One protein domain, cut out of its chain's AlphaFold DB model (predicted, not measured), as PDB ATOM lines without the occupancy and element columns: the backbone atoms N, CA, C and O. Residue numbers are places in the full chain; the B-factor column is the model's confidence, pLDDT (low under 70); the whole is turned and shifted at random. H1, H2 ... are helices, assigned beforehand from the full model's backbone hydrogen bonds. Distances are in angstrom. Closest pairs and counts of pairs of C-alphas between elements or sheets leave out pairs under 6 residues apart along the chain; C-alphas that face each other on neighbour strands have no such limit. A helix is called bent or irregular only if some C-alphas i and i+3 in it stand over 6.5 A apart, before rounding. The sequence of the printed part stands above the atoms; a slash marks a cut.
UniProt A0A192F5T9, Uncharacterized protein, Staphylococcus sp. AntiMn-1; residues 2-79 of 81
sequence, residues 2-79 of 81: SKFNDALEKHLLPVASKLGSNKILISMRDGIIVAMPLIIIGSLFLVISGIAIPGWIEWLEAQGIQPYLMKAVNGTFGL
ATOM      1  N   SER A   2     229.960 187.075 190.257       72.31
ATOM      2  CA  SER A   2     230.989 188.144 190.292       72.31
ATOM      3  C   SER A   2     232.120 187.884 191.293       72.31
ATOM      4  O   SER A   2     233.269 187.832 190.897       72.31
ATOM      5  N   LYS A   3     231.806 187.572 192.559       77.06
ATOM      6  CA  LYS A   3     232.808 187.454 193.645       77.06
ATOM      7  C   LYS A   3     233.987 186.508 193.368       77.06
ATOM      8  O   LYS A   3     235.088 186.751 193.842       77.06
ATOM      9  N   PHE A   4     233.749 185.413 192.643       81.56
ATOM     10  CA  PHE A   4     234.807 184.477 192.247       81.56
ATOM     11  C   PHE A   4     235.727 185.091 191.188       81.56
ATOM     12  O   PHE A   4     236.945 185.010 191.314       81.56
ATOM     13  N   ASN A   5     235.141 185.759 190.193       84.00
ATOM     14  CA  ASN A   5     235.882 186.482 189.170       84.00
ATOM     15  C   ASN A   5     236.646 187.665 189.788       84.00
ATOM     16  O   ASN A   5     237.825 187.827 189.513       84.00
ATOM     17  N   ASP A   6     236.025 188.396 190.719       85.12
ATOM     18  CA  ASP A   6     236.645 189.510 191.448       85.12
ATOM     19  C   ASP A   6     237.843 189.040 192.299       85.12
ATOM     20  O   ASP A   6     238.857 189.729 192.412       85.12
ATOM     21  N   ALA A   7     237.758 187.847 192.901       84.50
ATOM     22  CA  ALA A   7     238.858 187.252 193.664       84.50
ATOM     23  C   ALA A   7     240.017 186.793 192.759       84.50
ATOM     24  O   ALA A   7     241.184 187.009 193.094       84.50
ATOM     25  N   LEU A   8     239.701 186.205 191.601       85.44
ATOM     26  CA  LEU A   8     240.652 185.883 190.533       85.44
ATOM     27  C   LEU A   8     241.358 187.144 190.031       85.44
ATOM     28  O   LEU A   8     242.582 187.189 189.952       85.44
ATOM     29  N   GLU A   9     240.603 188.195 189.752       85.94
ATOM     30  CA  GLU A   9     241.128 189.456 189.247       85.94
ATOM     31  C   GLU A   9     242.069 190.112 190.265       85.94
ATOM     32  O   GLU A   9     243.180 190.527 189.940       85.94
ATOM     33  N   LYS A  10     241.681 190.107 191.542       87.19
ATOM     34  CA  LYS A  10     242.459 190.721 192.618       87.19
ATOM     35  C   LYS A  10     243.738 189.961 192.976       87.19
ATOM     36  O   LYS A  10     244.706 190.591 193.403       87.19
ATOM     37  N   HIS A  11     243.758 188.634 192.839       86.19
ATOM     38  CA  HIS A  11     244.889 187.808 193.284       86.19
ATOM     39  C   HIS A  11     245.699 187.181 192.145       86.19
ATOM     40  O   HIS A  11     246.923 187.140 192.237       86.19
ATOM     41  N   LEU A  12     245.064 186.722 191.065       88.75
ATOM     42  CA  LEU A  12     245.741 186.025 189.966       88.75
ATOM     43  C   LEU A  12     246.260 186.972 188.882       88.75
ATOM     44  O   LEU A  12     247.372 186.747 188.407       88.75
ATOM     45  N   LEU A  13     245.559 188.063 188.542       90.25
ATOM     46  CA  LEU A  13     246.111 189.054 187.603       90.25
ATOM     47  C   LEU A  13     247.453 189.656 188.045       90.25
ATOM     48  O   LEU A  13     248.364 189.697 187.216       90.25
ATOM     49  N   PRO A  14     247.648 190.111 189.300       88.19
ATOM     50  CA  PRO A  14     248.935 190.687 189.686       88.19
ATOM     51  C   PRO A  14     250.066 189.651 189.668       88.19
ATOM     52  O   PRO A  14     251.212 189.997 189.377       88.19
ATOM     53  N   VAL A  15     249.764 188.377 189.932       90.94
ATOM     54  CA  VAL A  15     250.738 187.281 189.838       90.94
ATOM     55  C   VAL A  15     251.075 186.985 188.377       90.94
ATOM     56  O   VAL A  15     252.254 186.931 188.027       90.94
ATOM     57  N   ALA A  16     250.068 186.875 187.509       89.19
ATOM     58  CA  ALA A  16     250.252 186.665 186.075       89.19
ATOM     59  C   ALA A  16     251.041 187.814 185.427       89.19
ATOM     60  O   ALA A  16     251.939 187.567 184.627       89.19
ATOM     61  N   SER A  17     250.773 189.061 185.825       90.06
ATOM     62  CA  SER A  17     251.504 190.241 185.354       90.06
ATOM     63  C   SER A  17     252.983 190.205 185.764       90.06
ATOM     64  O   SER A  17     253.866 190.434 184.932       90.06
ATOM     65  N   LYS A  18     253.286 189.840 187.018       90.12
ATOM     66  CA  LYS A  18     254.674 189.665 187.491       90.12
ATOM     67  C   LYS A  18     255.395 188.516 186.786       90.12
ATOM     68  O   LYS A  18     256.576 188.641 186.476       90.12
ATOM     69  N   LEU A  19     254.701 187.411 186.520       91.44
ATOM     70  CA  LEU A  19     255.263 186.257 185.817       91.44
ATOM     71  C   LEU A  19     255.537 186.585 184.342       91.44
ATOM     72  O   LEU A  19     256.627 186.323 183.841       91.44
ATOM     73  N   GLY A  20     254.574 187.219 183.670       88.62
ATOM     74  CA  GLY A  20     254.661 187.588 182.259       88.62
ATOM     75  C   GLY A  20     255.657 188.708 181.959       88.62
ATOM     76  O   GLY A  20     256.118 188.806 180.829       88.62
ATOM     77  N   SER A  21     256.017 189.526 182.953       93.06
ATOM     78  CA  SER A  21     257.052 190.569 182.839       93.06
ATOM     79  C   SER A  21     258.440 190.118 183.314       93.06
ATOM     80  O   SER A  21     259.411 190.872 183.203       93.06
ATOM     81  N   ASN A  22     258.574 188.891 183.828       95.88
ATOM     82  CA  ASN A  22     259.853 188.370 184.292       95.88
ATOM     83  C   ASN A  22     260.789 188.088 183.104       95.88
ATOM     84  O   ASN A  22     260.527 187.206 182.288       95.88
ATOM     85  N   LYS A  23     261.922 188.796 183.044       94.56
ATOM     86  CA  LYS A  23     262.904 188.690 181.948       94.56
ATOM     87  C   LYS A  23     263.447 187.273 181.737       94.56
ATOM     88  O   LYS A  23     263.670 186.887 180.596       94.56
ATOM     89  N   ILE A  24     263.644 186.505 182.809       94.88
ATOM     90  CA  ILE A  24     264.167 185.133 182.727       94.88
ATOM     91  C   ILE A  24     263.130 184.241 182.041       94.88
ATOM     92  O   ILE A  24     263.439 183.558 181.070       94.88
ATOM     93  N   LEU A  25     261.875 184.312 182.478       94.38
ATOM     94  CA  LEU A  25     260.799 183.519 181.882       94.38
ATOM     95  C   LEU A  25     260.508 183.930 180.437       94.38
ATOM     96  O   LEU A  25     260.275 183.067 179.594       94.38
ATOM     97  N   ILE A  26     260.592 185.228 180.135       94.75
ATOM     98  CA  ILE A  26     260.507 185.735 178.762       94.75
ATOM     99  C   ILE A  26     261.631 185.143 177.905       94.75
ATOM    100  O   ILE A  26     261.340 184.605 176.843       94.75
ATOM    101  N   SER A  27     262.884 185.144 178.377       94.38
ATOM    102  CA  SER A  27     263.998 184.563 177.614       94.38
ATOM    103  C   SER A  27     263.844 183.059 177.361       94.38
ATOM    104  O   SER A  27     264.165 182.591 176.272       94.38
ATOM    105  N   MET A  28     263.292 182.306 178.317       92.94
ATOM    106  CA  MET A  28     262.995 180.883 178.127       92.94
ATOM    107  C   MET A  28     261.887 180.669 177.093       92.94
ATOM    108  O   MET A  28     262.025 179.828 176.207       92.94
ATOM    109  N   ARG A  29     260.801 181.449 177.177       93.25
ATOM    110  CA  ARG A  29     259.714 181.427 176.189       93.25
ATOM    111  C   ARG A  29     260.246 181.739 174.796       93.25
ATOM    112  O   ARG A  29     259.928 181.020 173.857       93.25
ATOM    113  N   ASP A  30     261.040 182.793 174.667       93.38
ATOM    114  CA  ASP A  30     261.582 183.222 173.381       93.38
ATOM    115  C   ASP A  30     262.519 182.149 172.800       93.38
ATOM    116  O   ASP A  30     262.458 181.874 171.605       93.38
ATOM    117  N   GLY A  31     263.283 181.445 173.644       91.44
ATOM    118  CA  GLY A  31     264.051 180.261 173.242       91.44
ATOM    119  C   GLY A  31     263.178 179.119 172.706       91.44
ATOM    120  O   GLY A  31     263.477 178.554 171.656       91.44
ATOM    121  N   ILE A  32     262.054 178.815 173.366       91.81
ATOM    122  CA  ILE A  32     261.089 177.803 172.891       91.81
ATOM    123  C   ILE A  32     260.448 178.235 171.565       91.81
ATOM    124  O   ILE A  32     260.267 177.416 170.665       91.81
ATOM    125  N   ILE A  33     260.132 179.525 171.415       93.62
ATOM    126  CA  ILE A  33     259.520 180.083 170.202       93.62
ATOM    127  C   ILE A  33     260.412 179.850 168.976       93.62
ATOM    128  O   ILE A  33     259.903 179.518 167.906       93.62
ATOM    129  N   VAL A  34     261.734 179.945 169.132       91.94
ATOM    130  CA  VAL A  34     262.698 179.657 168.055       91.94
ATOM    131  C   VAL A  34     262.646 178.190 167.605       91.94
ATOM    132  O   VAL A  34     262.860 177.912 166.426       91.94
ATOM    133  N   ALA A  35     262.304 177.251 168.493       91.50
ATOM    134  CA  ALA A  35     262.168 175.832 168.159       91.50
ATOM    135  C   ALA A  35     260.813 175.472 167.514       91.50
ATOM    136  O   ALA A  35     260.702 174.427 166.869       91.50
ATOM    137  N   MET A  36     259.782 176.322 167.625       94.50
ATOM    138  CA  MET A  36     258.436 176.022 167.105       94.50
ATOM    139  C   MET A  36     258.397 175.653 165.613       94.50
ATOM    140  O   MET A  36     257.709 174.687 165.283       94.50
ATOM    141  N   PRO A  37     259.125 176.321 164.694       92.25
ATOM    142  CA  PRO A  37     259.149 175.913 163.290       92.25
ATOM    143  C   PRO A  37     259.675 174.484 163.096       92.25
ATOM    144  O   PRO A  37     259.109 173.726 162.312       92.25
ATOM    145  N   LEU A  38     260.708 174.087 163.849       92.62
ATOM    146  CA  LEU A  38     261.252 172.726 163.808       92.62
ATOM    147  C   LEU A  38     260.247 171.707 164.353       92.62
ATOM    148  O   LEU A  38     260.074 170.650 163.749       92.62
ATOM    149  N   ILE A  39     259.536 172.038 165.438       93.50
ATOM    150  CA  ILE A  39     258.453 171.206 165.994       93.50
ATOM    151  C   ILE A  39     257.343 171.005 164.959       93.50
ATOM    152  O   ILE A  39     256.876 169.882 164.758       93.50
ATOM    153  N   ILE A  40     256.912 172.076 164.290       94.56
ATOM    154  CA  ILE A  40     255.846 172.023 163.279       94.56
ATOM    155  C   ILE A  40     256.271 171.126 162.111       94.56
ATOM    156  O   ILE A  40     255.519 170.245 161.703       94.56
ATOM    157  N   ILE A  41     257.494 171.295 161.609       93.81
ATOM    158  CA  ILE A  41     258.013 170.489 160.499       93.81
ATOM    159  C   ILE A  41     258.159 169.016 160.910       93.81
ATOM    160  O   ILE A  41     257.685 168.125 160.206       93.81
ATOM    161  N   GLY A  42     258.758 168.750 162.070       93.69
ATOM    162  CA  GLY A  42     258.917 167.396 162.589       93.69
ATOM    163  C   GLY A  42     257.589 166.689 162.810       93.69
ATOM    164  O   GLY A  42     257.429 165.532 162.428       93.69
ATOM    165  N   SER A  43     256.623 167.383 163.413       94.62
ATOM    166  CA  SER A  43     255.293 166.827 163.675       94.62
ATOM    167  C   SER A  43     254.533 166.525 162.385       94.62
ATOM    168  O   SER A  43     253.853 165.504 162.322       94.62
ATOM    169  N   LEU A  44     254.701 167.328 161.333       95.00
ATOM    170  CA  LEU A  44     254.122 167.043 160.021       95.00
ATOM    171  C   LEU A  44     254.655 165.723 159.443       95.00
ATOM    172  O   LEU A  44     253.864 164.866 159.050       95.00
ATOM    173  N   PHE A  45     255.973 165.511 159.455       93.69
ATOM    174  CA  PHE A  45     256.562 164.247 158.999       93.69
ATOM    175  C   PHE A  45     256.177 163.059 159.885       93.69
ATOM    176  O   PHE A  45     255.936 161.966 159.371       93.69
ATOM    177  N   LEU A  46     256.071 163.274 161.198       93.44
ATOM    178  CA  LEU A  46     255.648 162.250 162.150       93.44
ATOM    179  C   LEU A  46     254.215 161.796 161.871       93.44
ATOM    180  O   LEU A  46     253.961 160.598 161.794       93.44
ATOM    181  N   VAL A  47     253.295 162.747 161.682       93.38
ATOM    182  CA  VAL A  47     251.898 162.449 161.358       93.38
ATOM    183  C   VAL A  47     251.831 161.660 160.061       93.38
ATOM    184  O   VAL A  47     251.221 160.600 160.057       93.38
ATOM    185  N   ILE A  48     252.508 162.110 159.000       90.75
ATOM    186  CA  ILE A  48     252.541 161.422 157.700       90.75
ATOM    187  C   ILE A  48     253.100 159.998 157.840       90.75
ATOM    188  O   ILE A  48     252.542 159.068 157.267       90.75
ATOM    189  N   SER A  49     254.162 159.793 158.619       88.88
ATOM    190  CA  SER A  49     254.741 158.459 158.824       88.88
ATOM    191  C   SER A  49     253.878 157.543 159.699       88.88
ATOM    192  O   SER A  49     254.006 156.324 159.601       88.88
ATOM    193  N   GLY A  50     253.053 158.112 160.581       86.19
ATOM    194  CA  GLY A  50     252.315 157.402 161.628       86.19
ATOM    195  C   GLY A  50     250.801 157.327 161.418       86.19
ATOM    196  O   GLY A  50     250.087 156.974 162.356       86.19
ATOM    197  N   ILE A  51     250.285 157.672 160.231       89.31
ATOM    198  CA  ILE A  51     248.852 157.538 159.941       89.31
ATOM    199  C   ILE A  51     248.485 156.048 160.030       89.31
ATOM    200  O   ILE A  51     248.904 155.254 159.191       89.31
ATOM    201  N   ALA A  52     247.682 155.676 161.033       84.06
ATOM    202  CA  ALA A  52     247.271 154.299 161.322       84.06
ATOM    203  C   ALA A  52     246.194 153.778 160.344       84.06
ATOM    204  O   ALA A  52     245.132 153.304 160.744       84.06
ATOM    205  N   ILE A  53     246.461 153.900 159.045       91.12
ATOM    206  CA  ILE A  53     245.652 153.355 157.958       91.12
ATOM    207  C   ILE A  53     246.454 152.192 157.351       91.12
ATOM    208  O   ILE A  53     247.538 152.441 156.823       91.12
ATOM    209  N   PRO A  54     245.951 150.943 157.388       85.69
ATOM    210  CA  PRO A  54     246.708 149.766 156.949       85.69
ATOM    211  C   PRO A  54     247.332 149.906 155.550       85.69
ATOM    212  O   PRO A  54     248.543 149.780 155.401       85.69
ATOM    213  N   GLY A  55     246.544 150.312 154.545       89.25
ATOM    214  CA  GLY A  55     247.043 150.481 153.171       89.25
ATOM    215  C   GLY A  55     248.011 151.656 152.969       89.25
ATOM    216  O   GLY A  55     248.729 151.700 151.974       89.25
ATOM    217  N   TRP A  56     248.057 152.611 153.899       89.69
ATOM    218  CA  TRP A  56     249.001 153.728 153.849       89.69
ATOM    219  C   TRP A  56     250.391 153.309 154.326       89.69
ATOM    220  O   TRP A  56     251.387 153.625 153.677       89.69
ATOM    221  N   ILE A  57     250.453 152.569 155.438       86.50
ATOM    222  CA  ILE A  57     251.714 152.066 155.994       86.50
ATOM    223  C   ILE A  57     252.351 151.074 155.017       86.50
ATOM    224  O   ILE A  57     253.523 151.227 154.680       86.50
ATOM    225  N   GLU A  58     251.563 150.141 154.478       89.19
ATOM    226  CA  GLU A  58     252.027 149.183 153.466       89.19
ATOM    227  C   GLU A  58     252.574 149.887 152.214       89.19
ATOM    228  O   GLU A  58     253.622 149.509 151.691       89.19
ATOM    229  N   TRP A  59     251.909 150.951 151.748       90.94
ATOM    230  CA  TRP A  59     252.390 151.742 150.615       90.94
ATOM    231  C   TRP A  59     253.703 152.472 150.932       90.94
ATOM    232  O   TRP A  59     254.638 152.435 150.129       90.94
ATOM    233  N   LEU A  60     253.807 153.106 152.103       89.62
ATOM    234  CA  LEU A  60     255.022 153.803 152.533       89.62
ATOM    235  C   LEU A  60     256.223 152.863 152.669       89.62
ATOM    236  O   LEU A  60     257.345 153.256 152.329       89.62
ATOM    237  N   GLU A  61     255.995 151.649 153.169       85.50
ATOM    238  CA  GLU A  61     257.010 150.602 153.288       85.50
ATOM    239  C   GLU A  61     257.405 150.053 151.915       85.50
ATOM    240  O   GLU A  61     258.596 149.976 151.612       85.50
ATOM    241  N   ALA A  62     256.435 149.784 151.035       91.00
ATOM    242  CA  ALA A  62     256.690 149.319 149.671       91.00
ATOM    243  C   ALA A  62     257.495 150.327 148.831       91.00
ATOM    244  O   ALA A  62     258.299 149.928 147.989       91.00
ATOM    245  N   GLN A  63     257.296 151.629 149.051       90.12
ATOM    246  CA  GLN A  63     258.068 152.690 148.392       90.12
ATOM    247  C   GLN A  63     259.381 153.033 149.119       90.12
ATOM    248  O   GLN A  63     260.173 153.829 148.614       90.12
ATOM    249  N   GLY A  64     259.622 152.479 150.312       89.12
ATOM    250  CA  GLY A  64     260.808 152.772 151.122       89.12
ATOM    251  C   GLY A  64     260.879 154.214 151.643       89.12
ATOM    252  O   GLY A  64     261.957 154.677 152.011       89.12
ATOM    253  N   ILE A  65     259.755 154.940 151.676       88.62
ATOM    254  CA  ILE A  65     259.684 156.365 152.050       88.62
ATOM    255  C   ILE A  65     259.667 156.539 153.576       88.62
ATOM    256  O   ILE A  65     260.256 157.488 154.098       88.62
ATOM    257  N   GLN A  66     259.040 155.605 154.297       88.12
ATOM    258  CA  GLN A  66     258.912 155.617 155.761       88.12
ATOM    259  C   GLN A  66     260.239 155.927 156.499       88.12
ATOM    260  O   GLN A  66     260.263 156.862 157.306       88.12
ATOM    261  N   PRO A  67     261.381 155.263 156.215       89.25
ATOM    262  CA  PRO A  67     262.642 155.579 156.891       89.25
ATOM    263  C   PRO A  67     263.184 156.988 156.595       89.25
ATOM    264  O   PRO A  67     263.885 157.550 157.435       89.25
ATOM    265  N   TYR A  68     262.871 157.596 155.446       90.31
ATOM    266  CA  TYR A  68     263.258 158.986 155.159       90.31
ATOM    267  C   TYR A  68     262.409 159.988 155.941       90.31
ATOM    268  O   TYR A  68     262.950 160.967 156.456       90.31
ATOM    269  N   LEU A  69     261.111 159.716 156.096       91.12
ATOM    270  CA  LEU A  69     260.237 160.512 156.961       91.12
ATOM    271  C   LEU A  69     260.735 160.463 158.407       91.12
ATOM    272  O   LEU A  69     260.895 161.503 159.040       91.12
ATOM    273  N   MET A  70     261.099 159.278 158.897       90.50
ATOM    274  CA  MET A  70     261.649 159.122 160.245       90.50
ATOM    275  C   MET A  70     263.020 159.792 160.417       90.50
ATOM    276  O   MET A  70     263.306 160.330 161.486       90.50
ATOM    277  N   LYS A  71     263.862 159.849 159.373       91.44
ATOM    278  CA  LYS A  71     265.091 160.667 159.392       91.44
ATOM    279  C   LYS A  71     264.783 162.157 159.525       91.44
ATOM    280  O   LYS A  71     265.486 162.834 160.267       91.44
ATOM    281  N   ALA A  72     263.747 162.658 158.852       91.44
ATOM    282  CA  ALA A  72     263.320 164.048 158.990       91.44
ATOM    283  C   ALA A  72     262.792 164.339 160.406       91.44
ATOM    284  O   ALA A  72     263.210 165.321 161.012       91.44
ATOM    285  N   VAL A  73     261.974 163.443 160.969       93.25
ATOM    286  CA  VAL A  73     261.486 163.516 162.361       93.25
ATOM    287  C   VAL A  73     262.652 163.550 163.353       93.25
ATOM    288  O   VAL A  73     262.702 164.420 164.221       93.25
ATOM    289  N   ASN A  74     263.622 162.645 163.212       92.38
ATOM    290  CA  ASN A  74     264.802 162.607 164.081       92.38
ATOM    291  C   ASN A  74     265.695 163.838 163.882       92.38
ATOM    292  O   ASN A  74     266.242 164.358 164.848       92.38
ATOM    293  N   GLY A  75     265.808 164.332 162.649       91.81
ATOM    294  CA  GLY A  75     266.549 165.544 162.318       91.81
ATOM    295  C   GLY A  75     265.921 166.823 162.871       91.81
ATOM    296  O   GLY A  75     266.633 167.801 163.029       91.81
ATOM    297  N   THR A  76     264.627 166.842 163.195       91.38
ATOM    298  CA  THR A  76     263.981 167.991 163.850       91.38
ATOM    299  C   THR A  76     263.881 167.808 165.359       91.38
ATOM    300  O   THR A  76     264.357 168.651 166.112       91.38
ATOM    301  N   PHE A  77     263.289 166.705 165.826       90.00
ATOM    302  CA  PHE A  77     263.074 166.474 167.257       90.00
ATOM    303  C   PHE A  77     264.363 166.120 167.991       90.00
ATOM    304  O   PHE A  77     264.530 166.520 169.137       90.00
ATOM    305  N   GLY A  78     265.297 165.443 167.323       86.75
ATOM    306  CA  GLY A  78     266.611 165.140 167.886       86.75
ATOM    307  C   GLY A  78     267.506 166.369 168.053       86.75
ATOM    308  O   GLY A  78     268.413 166.327 168.872       86.75
ATOM    309  N   LEU A  79     267.241 167.473 167.337       86.00
ATOM    310  CA  LEU A  79     267.944 168.751 167.531       86.00
ATOM    311  C   LEU A  79     267.426 169.557 168.728       86.00
ATOM    312  O   LEU A  79     268.047 170.546 169.102       86.00
TER     313      LEU A  79
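Overview. This is residues 2 to 79 of the 81 residues of an uncharacterized protein of Staphylococcus sp. AntiMn-1 (UniProt A0A192F5T9). Picture a long open arch of helices: H4 folds back alongside the second arm of the long bent helix H2 to make a small body, with the short H3 set crosswise at its end, while H2a and H1 stick out as a free arm with a corner between them. The printed part has 78 residues with four named helices, in the order H1, H2, H3, H4, and no named strand; the class is all helix. It is extended, with a radius of gyration of the C-alphas of 21.4 A and spans of 62 by 31 by 12 A, the arm making the length.

Arrangement. Start at H2, residues 23 to 49, assigned as one helix by its hydrogen bonds but bent: C-alphas 34 and 37 are 7.0 A apart, and its arms H2a, residues 23 to 34, and H2b, residues 37 to 49, stand at a steep tilt of 43 degrees. H4, residues 66 to 79, touches H2b at a shallow tilt of 26 degrees, opposite ways; their closest C-alphas are those of Gly 42 and Val 73, 4.7 A apart. H3, residues 54 to 62, is close to H4 but not clearly touching, about perpendicular at 90 degrees, with closest C-alphas Leu 60 and Gln 66 at 5.4 A. H1, residues 2 to 20, is close to H2a but not clearly touching, about perpendicular at 81 degrees; the closest C-alphas, of Gly 20 and Ile 26, are 7.1 A apart. Each O i to N i+4 pair is within hydrogen-bond range in H2a, H2b and H3, against 12 of 15 in H1 and 9 of 10 in H4.

Along the chain. Find C-alpha 23 at (262.904, 188.690, 181.948), where H2a begins its 16.6 A; H2b spans 18.5 A. H1 runs 25.0 A from C-alpha 2 at (230.989, 188.144, 190.292), with a kink of 35 degrees near residue 14. H3 spans 12.4 A, and H4 runs 19.8 A to C-alpha 79 at (267.944, 168.751, 167.531).

Size, cuts and confidence. Look to Lys 3 and Ala 62 for the two C-alphas farthest apart, 62.9 A. Residues 2 to 34 stand free. The printed part has no cut, its three links are tight, and no printed residue has a pLDDT under 70.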